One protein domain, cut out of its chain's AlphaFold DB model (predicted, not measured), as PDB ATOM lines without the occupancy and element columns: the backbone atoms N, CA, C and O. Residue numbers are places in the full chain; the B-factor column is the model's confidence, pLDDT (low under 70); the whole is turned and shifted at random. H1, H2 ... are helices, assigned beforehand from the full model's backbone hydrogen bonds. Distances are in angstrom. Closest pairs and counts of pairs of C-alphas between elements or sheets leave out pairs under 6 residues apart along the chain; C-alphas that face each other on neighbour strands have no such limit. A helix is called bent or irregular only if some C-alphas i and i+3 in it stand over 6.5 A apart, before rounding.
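What this domain is: This is residues 394 to 452 of the 453 residues of the protein "Dolichyl-diphosphooligosaccharide--protein glycosyltransferase subunit 1" of Angiostrongylus costaricensis (UniProt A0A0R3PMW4). Two helices, the long H1 and then the shorter H2, meet near their ends as an open V, with a tight link at the corner. Residues 394 to 424 of H1 and 437 to 452 stick out as the two free arms. The printed part has 59 residues, is all helix, and is extended, with a radius of gyration of the C-alphas of 19.1 A. It is only just flat, spanning 55 by 37 by 6 A.

Where its parts are: H1, residues 394 to 427, runs 50.3 A from C-alpha 394 at (-44.981, 20.927, 1.718) to C-alpha 427 at (-56.671, 34.087, 48.835). It is neither bent nor irregular, but only just: C-alphas 405 and 408 are 6.2 A apart. H2, residues 430 to 450, runs 30.3 A and ends with C-alpha 450 at (-24.633, 35.067, 40.056).

How they stand to each other: H1 and H2 are close but not clearly touching; their closest C-alphas, those of Gln 425 and Thr 433, are 7.5 A apart. They run opposite ways at a steep tilt of 50 degrees. Every O i to N i+4 pair is within hydrogen-bond range in H2, and 28 of 30 in H1.

The domain as a whole: The two C-alphas farthest apart, those of Arg 394 and Glu 431, are 56.4 A apart. The printed part has no cut. The mean pLDDT of the printed part is 72.2, with residues 394 to 400, 403, 423 to 436 and 450 to 452 under 70.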
ATOM      1  N   ARG A 394     -43.948  21.708   0.999       60.59
ATOM      2  CA  ARG A 394     -44.981  20.927   1.718       60.59
ATOM      3  C   ARG A 394     -44.583  20.541   3.145       60.59
ATOM      4  O   ARG A 394     -45.420  20.567   4.036       60.59
ATOM      5  N   LEU A 395     -43.308  20.219   3.375       61.84
ATOM      6  CA  LEU A 395     -42.795  19.909   4.717       61.84
ATOM      7  C   LEU A 395     -42.839  21.140   5.630       61.84
ATOM      8  O   LEU A 395     -43.252  21.038   6.782       61.84
ATOM      9  N   PHE A 396     -42.471  22.306   5.095       64.38
ATOM     10  CA  PHE A 396     -42.507  23.569   5.831       64.38
ATOM     11  C   PHE A 396     -43.945  24.026   6.119       64.38
ATOM     12  O   PHE A 396     -44.242  24.449   7.233       64.38
ATOM     13  N   ALA A 397     -44.854  23.869   5.150       68.00
ATOM     14  CA  ALA A 397     -46.272  24.182   5.310       68.00
ATOM     15  C   ALA A 397     -46.942  23.300   6.378       68.00
ATOM     16  O   ALA A 397     -47.626  23.827   7.251       68.00
ATOM     17  N   ASN A 398     -46.676  21.988   6.374       69.62
ATOM     18  CA  ASN A 398     -47.207  21.068   7.385       69.62
ATOM     19  C   ASN A 398     -46.689  21.402   8.797       69.62
ATOM     20  O   ASN A 398     -47.444  21.342   9.764       69.62
ATOM     21  N   ALA A 399     -45.418  21.798   8.929       67.88
ATOM     22  CA  ALA A 399     -44.863  22.246  10.208       67.88
ATOM     23  C   ALA A 399     -45.503  23.563  10.694       67.88
ATOM     24  O   ALA A 399     -45.806  23.712  11.878       67.88
ATOM     25  N   GLN A 400     -45.760  24.508   9.785       68.94
ATOM     26  CA  GLN A 400     -46.458  25.760  10.096       68.94
ATOM     27  C   GLN A 400     -47.926  25.547  10.477       68.94
ATOM     28  O   GLN A 400     -48.453  26.261  11.330       68.94
ATOM     29  N   GLU A 401     -48.590  24.575   9.856       72.94
ATOM     30  CA  GLU A 401     -49.969  24.218  10.169       72.94
ATOM     31  C   GLU A 401     -50.078  23.635  11.584       72.94
ATOM     32  O   GLU A 401     -50.917  24.090  12.359       72.94
ATOM     33  N   LEU A 402     -49.165  22.737  11.972       70.81
ATOM     34  CA  LEU A 402     -49.084  22.206  13.339       70.81
ATOM     35  C   LEU A 402     -48.872  23.320  14.380       70.81
ATOM     36  O   LEU A 402     -49.614  23.395  15.359       70.81
ATOM     37  N   LEU A 403     -47.956  24.259  14.115       68.94
ATOM     38  CA  LEU A 403     -47.721  25.424  14.980       68.94
ATOM     39  C   LEU A 403     -48.955  26.328  15.129       68.94
ATOM     40  O   LEU A 403     -49.143  26.956  16.173       68.94
ATOM     41  N   LYS A 404     -49.813  26.408  14.106       71.69
ATOM     42  CA  LYS A 404     -51.033  27.229  14.137       71.69
ATOM     43  C   LYS A 404     -52.092  26.669  15.090       71.69
ATOM     44  O   LYS A 404     -52.862  27.452  15.638       71.69
ATOM     45  N   TYR A 405     -52.125  25.352  15.293       70.25
ATOM     46  CA  TYR A 405     -52.998  24.704  16.276       70.25
ATOM     47  C   TYR A 405     -52.396  24.713  17.682       70.25
ATOM     48  O   TYR A 405     -53.125  24.855  18.659       70.25
ATOM     49  N   GLU A 406     -51.074  24.612  17.785       72.88
ATOM     50  CA  GLU A 406     -50.373  24.552  19.069       72.88
ATOM     51  C   GLU A 406     -50.330  25.917  19.774       72.88
ATOM     52  O   GLU A 406     -50.570  26.012  20.976       72.88
ATOM     53  N   LYS A 407     -50.139  27.004  19.017       76.19
ATOM     54  CA  LYS A 407     -50.061  28.371  19.554       76.19
ATOM     55  C   LYS A 407     -51.297  28.826  20.355       76.19
ATOM     56  O   LYS A 407     -51.116  29.243  21.494       76.19
ATOM     57  N   PRO A 408     -52.545  28.716  19.857       79.12
ATOM     58  CA  PRO A 408     -53.721  29.098  20.642       79.12
ATOM     59  C   PRO A 408     -53.943  28.204  21.871       79.12
ATOM     60  O   PRO A 408     -54.526  28.665  22.849       79.12
ATOM     61  N   ILE A 409     -53.476  26.949  21.853       78.88
ATOM     62  CA  ILE A 409     -53.525  26.060  23.023       78.88
ATOM     63  C   ILE A 409     -52.539  26.545  24.092       78.88
ATOM     64  O   ILE A 409     -52.912  26.631  25.260       78.88
ATOM     65  N   VAL A 410     -51.314  26.903  23.701       78.06
ATOM     66  CA  VAL A 410     -50.298  27.459  24.610       78.06
ATOM     67  C   VAL A 410     -50.754  28.800  25.186       78.06
ATOM     68  O   VAL A 410     -50.728  28.968  26.403       78.06
ATOM     69  N   ASP A 411     -51.279  29.703  24.352       82.81
ATOM     70  CA  ASP A 411     -51.790  31.009  24.792       82.81
ATOM     71  C   ASP A 411     -52.968  30.852  25.781       82.81
ATOM     72  O   ASP A 411     -53.062  31.564  26.785       82.81
ATOM     73  N   ALA A 412     -53.862  29.882  25.546       82.31
ATOM     74  CA  ALA A 412     -54.956  29.569  26.467       82.31
ATOM     75  C   ALA A 412     -54.455  28.979  27.799       82.31
ATOM     76  O   ALA A 412     -55.013  29.276  28.860       82.31
ATOM     77  N   LEU A 413     -53.400  28.163  27.759       81.62
ATOM     78  CA  LEU A 413     -52.810  27.516  28.931       81.62
ATOM     79  C   LEU A 413     -52.016  28.518  29.787       81.62
ATOM     80  O   LEU A 413     -52.151  28.511  31.011       81.62
ATOM     81  N   GLU A 414     -51.287  29.448  29.166       83.62
ATOM     82  CA  GLU A 414     -50.670  30.590  29.852       83.62
ATOM     83  C   GLU A 414     -51.722  31.505  30.492       83.62
ATOM     84  O   GLU A 414     -51.589  31.883  31.659       83.62
ATOM     85  N   GLY A 415     -52.815  31.798  29.777       83.56
ATOM     86  CA  GLY A 415     -53.950  32.549  30.320       83.56
ATOM     87  C   GLY A 415     -54.582  31.866  31.538       83.56
ATOM     88  O   GLY A 415     -54.888  32.525  32.539       83.56
ATOM     89  N   TYR A 416     -54.720  30.537  31.498       83.88
ATOM     90  CA  TYR A 416     -55.196  29.745  32.630       83.88
ATOM     91  C   TYR A 416     -54.228  29.812  33.820       83.88
ATOM     92  O   TYR A 416     -54.660  30.143  34.926       83.88
ATOM     93  N   ILE A 417     -52.925  29.599  33.610       80.56
ATOM     94  CA  ILE A 417     -51.900  29.689  34.667       80.56
ATOM     95  C   ILE A 417     -51.899  31.080  35.316       80.56
ATOM     96  O   ILE A 417     -51.914  31.184  36.545       80.56
ATOM     97  N   ALA A 418     -51.958  32.146  34.516       81.12
ATOM     98  CA  ALA A 418     -52.020  33.517  35.016       81.12
ATOM     99  C   ALA A 418     -53.287  33.766  35.854       81.12
ATOM    100  O   ALA A 418     -53.236  34.429  36.895       81.12
ATOM    101  N   SER A 419     -54.430  33.208  35.442       79.56
ATOM    102  CA  SER A 419     -55.685  33.312  36.196       79.56
ATOM    103  C   SER A 419     -55.625  32.576  37.543       79.56
ATOM    104  O   SER A 419     -56.050  33.123  38.565       79.56
ATOM    105  N   VAL A 420     -55.010  31.388  37.571       78.62
ATOM    106  CA  VAL A 420     -54.814  30.581  38.782       78.62
ATOM    107  C   VAL A 420     -53.860  31.285  39.746       78.62
ATOM    108  O   VAL A 420     -54.209  31.462  40.912       78.62
ATOM    109  N   GLN A 421     -52.721  31.799  39.276       75.38
ATOM    110  CA  GLN A 421     -51.790  32.573  40.108       75.38
ATOM    111  C   GLN A 421     -52.452  33.813  40.723       75.38
ATOM    112  O   GLN A 421     -52.281  34.098  41.911       75.38
ATOM    113  N   LYS A 422     -53.274  34.525  39.945       74.88
ATOM    114  CA  LYS A 422     -54.001  35.710  40.416       74.88
ATOM    115  C   LYS A 422     -55.082  35.370  41.449       74.88
ATOM    116  O   LYS A 422     -55.329  36.165  42.356       74.88
ATOM    117  N   SER A 423     -55.718  34.201  41.335       69.81
ATOM    118  CA  SER A 423     -56.654  33.702  42.355       69.81
ATOM    119  C   SER A 423     -55.947  33.301  43.651       69.81
ATOM    120  O   SER A 423     -56.404  33.698  44.720       69.81
ATOM    121  N   GLN A 424     -54.791  32.632  43.567       65.31
ATOM    122  CA  GLN A 424     -53.991  32.251  44.735       65.31
ATOM    123  C   GLN A 424     -53.446  33.472  45.489       65.31
ATOM    124  O   GLN A 424     -53.465  33.486  46.716       65.31
ATOM    125  N   GLN A 425     -53.043  34.533  44.783       62.66
ATOM    126  CA  GLN A 425     -52.631  35.800  45.404       62.66
ATOM    127  C   GLN A 425     -53.779  36.536  46.113       62.66
ATOM    128  O   GLN A 425     -53.533  37.245  47.083       62.66
ATOM    129  N   LYS A 426     -55.031  36.381  45.658       60.16
ATOM    130  CA  LYS A 426     -56.208  36.980  46.315       60.16
ATOM    131  C   LYS A 426     -56.656  36.229  47.571       60.16
ATOM    132  O   LYS A 426     -57.307  36.836  48.414       60.16
ATOM    133  N   SER A 427     -56.345  34.937  47.679       57.31
ATOM    134  CA  SER A 427     -56.671  34.087  48.835       57.31
ATOM    135  C   SER A 427     -55.507  33.898  49.815       57.31
ATOM    136  O   SER A 427     -55.680  33.228  50.828       57.31
ATOM    137  N   ALA A 428     -54.327  34.437  49.504       58.94
ATOM    138  CA  ALA A 428     -53.139  34.341  50.341       58.94
ATOM    139  C   ALA A 428     -53.312  35.167  51.626       58.94
ATOM    140  O   ALA A 428     -53.735  36.325  51.578       58.94
ATOM    141  N   SER A 429     -52.982  34.575  52.776       62.06
ATOM    142  CA  SER A 429     -52.949  35.301  54.047       62.06
ATOM    143  C   SER A 429     -51.822  36.346  54.029       62.06
ATOM    144  O   SER A 429     -50.881  36.238  53.238       62.06
ATOM    145  N   SER A 430     -51.873  37.366  54.896       61.47
ATOM    146  CA  SER A 430     -50.840  38.417  54.919       61.47
ATOM    147  C   SER A 430     -49.421  37.861  55.125       61.47
ATOM    148  O   SER A 430     -48.455  38.443  54.626       61.47
ATOM    149  N   GLU A 431     -49.298  36.717  55.804       60.69
ATOM    150  CA  GLU A 431     -48.035  36.000  56.016       60.69
ATOM    151  C   GLU A 431     -47.513  35.345  54.728       60.69
ATOM    152  O   GLU A 431     -46.324  35.458  54.423       60.69
ATOM    153  N   ASP A 432     -48.394  34.770  53.905       62.47
ATOM    154  CA  ASP A 432     -48.029  34.145  52.627       62.47
ATOM    155  C   ASP A 432     -47.544  35.178  51.600       62.47
ATOM    156  O   ASP A 432     -46.589  34.939  50.853       62.47
ATOM    157  N   THR A 433     -48.143  36.374  51.591       64.12
ATOM    158  CA  THR A 433     -47.662  37.494  50.765       64.12
ATOM    159  C   THR A 433     -46.283  37.995  51.195       64.12
ATOM    160  O   THR A 433     -45.450  38.278  50.333       64.12
ATOM    161  N   GLN A 434     -45.999  38.056  52.501       67.38
ATOM    162  CA  GLN A 434     -44.675  38.449  53.001       67.38
ATOM    163  C   GLN A 434     -43.615  37.370  52.751       67.38
ATOM    164  O   GLN A 434     -42.471  37.695  52.429       67.38
ATOM    165  N   PHE A 435     -43.982  36.090  52.857       69.81
ATOM    166  CA  PHE A 435     -43.091  34.979  52.527       69.81
ATOM    167  C   PHE A 435     -42.740  34.978  51.034       69.81
ATOM    168  O   PHE A 435     -41.562  34.934  50.680       69.81
ATOM    169  N   SER A 436     -43.734  35.133  50.155       68.94
ATOM    170  CA  SER A 436     -43.521  35.209  48.705       68.94
ATOM    171  C   SER A 436     -42.648  36.407  48.301       68.94
ATOM    172  O   SER A 436     -41.730  36.263  47.491       68.94
ATOM    173  N   GLN A 437     -42.836  37.576  48.929       73.88
ATOM    174  CA  GLN A 437     -41.968  38.742  48.714       73.88
ATOM    175  C   GLN A 437     -40.521  38.484  49.150       73.88
ATOM    176  O   GLN A 437     -39.604  38.770  48.383       73.88
ATOM    177  N   LYS A 438     -40.302  37.864  50.318       76.75
ATOM    178  CA  LYS A 438     -38.953  37.501  50.786       76.75
ATOM    179  C   LYS A 438     -38.277  36.460  49.898       76.75
ATOM    180  O   LYS A 438     -37.077  36.558  49.659       76.75
ATOM    181  N   VAL A 439     -39.023  35.481  49.384       78.06
ATOM    182  CA  VAL A 439     -38.502  34.483  48.435       78.06
ATOM    183  C   VAL A 439     -38.136  35.142  47.104       78.06
ATOM    184  O   VAL A 439     -37.089  34.836  46.535       78.06
ATOM    185  N   THR A 440     -38.946  36.090  46.631       78.31
ATOM    186  CA  THR A 440     -38.671  36.838  45.395       78.31
ATOM    187  C   THR A 440     -37.450  37.752  45.556       78.31
ATOM    188  O   THR A 440     -36.578  37.761  44.690       78.31
ATOM    189  N   GLU A 441     -37.310  38.448  46.689       80.19
ATOM    190  CA  GLU A 441     -36.104  39.223  47.026       80.19
ATOM    191  C   GLU A 441     -34.856  38.344  47.161       80.19
ATOM    192  O   GLU A 441     -33.785  38.719  46.682       80.19
ATOM    193  N   ALA A 442     -34.974  37.168  47.785       75.75
ATOM    194  CA  ALA A 442     -33.868  36.222  47.914       75.75
ATOM    195  C   ALA A 442     -33.420  35.690  46.546       75.75
ATOM    196  O   ALA A 442     -32.219  35.589  46.291       75.75
ATOM    197  N   ARG A 443     -34.369  35.417  45.644       78.88
ATOM    198  CA  ARG A 443     -34.084  34.973  44.278       78.88
ATOM    199  C   ARG A 443     -33.414  36.071  43.452       78.88
ATOM    200  O   ARG A 443     -32.361  35.821  42.877       78.88
ATOM    201  N   MET A 444     -33.931  37.299  43.501       79.88
ATOM    202  CA  MET A 444     -33.316  38.464  42.849       79.88
ATOM    203  C   MET A 444     -31.908  38.754  43.387       79.88
ATOM    204  O   MET A 444     -31.015  39.095  42.616       79.88
ATOM    205  N   ARG A 445     -31.673  38.573  44.696       78.31
ATOM    206  CA  ARG A 445     -30.325  38.651  45.283       78.31
ATOM    207  C   ARG A 445     -29.415  37.515  44.827       78.31
ATOM    208  O   ARG A 445     -28.238  37.757  44.600       78.31
ATOM    209  N   SER A 446     -29.915  36.287  44.686       74.75
ATOM    210  CA  SER A 446     -29.096  35.184  44.165       74.75
ATOM    211  C   SER A 446     -28.737  35.377  42.693       74.75
ATOM    212  O   SER A 446     -27.607  35.102  42.304       74.75
ATOM    213  N   GLU A 447     -29.662  35.908  41.891       78.06
ATOM    214  CA  GLU A 447     -29.440  36.193  40.474       78.06
ATOM    215  C   GLU A 447     -28.491  37.385  40.292       78.06
ATOM    216  O   GLU A 447     -27.632  37.339  39.418       78.06
ATOM    217  N   SER A 448     -28.547  38.408  41.155       74.44
ATOM    218  CA  SER A 448     -27.572  39.508  41.125       74.44
ATOM    219  C   SER A 448     -26.173  39.094  41.603       74.44
ATOM    220  O   SER A 448     -25.173  39.571  41.065       74.44
ATOM    221  N   VAL A 449     -26.074  38.173  42.568       73.31
ATOM    222  CA  VAL A 449     -24.793  37.573  42.984       73.31
ATOM    223  C   VAL A 449     -24.222  36.673  41.881       73.31
ATOM    224  O   VAL A 449     -23.037  36.763  41.585       73.31
ATOM    225  N   LEU A 450     -25.051  35.866  41.214       69.06
ATOM    226  CA  LEU A 450     -24.633  35.067  40.056       69.06
ATOM    227  C   LEU A 450     -24.254  35.914  38.834       69.06
ATOM    228  O   LEU A 450     -23.430  35.474  38.049       69.06
ATOM    229  N   ALA A 451     -24.834  37.105  38.673       65.19
ATOM    230  CA  ALA A 451     -24.488  38.042  37.603       65.19
ATOM    231  C   ALA A 451     -23.250  38.914  37.912       65.19
ATOM    232  O   ALA A 451     -22.810  39.662  37.040       65.19
ATOM    233  N   SER A 452     -22.733  38.876  39.148       63.25
ATOM    234  CA  SER A 452     -21.528  39.610  39.582       63.25
ATOM    235  C   SER A 452     -20.299  38.721  39.811       63.25
ATOM    236  O   SER A 452     -19.206  39.251  40.025       63.25
TER     237      SER A 452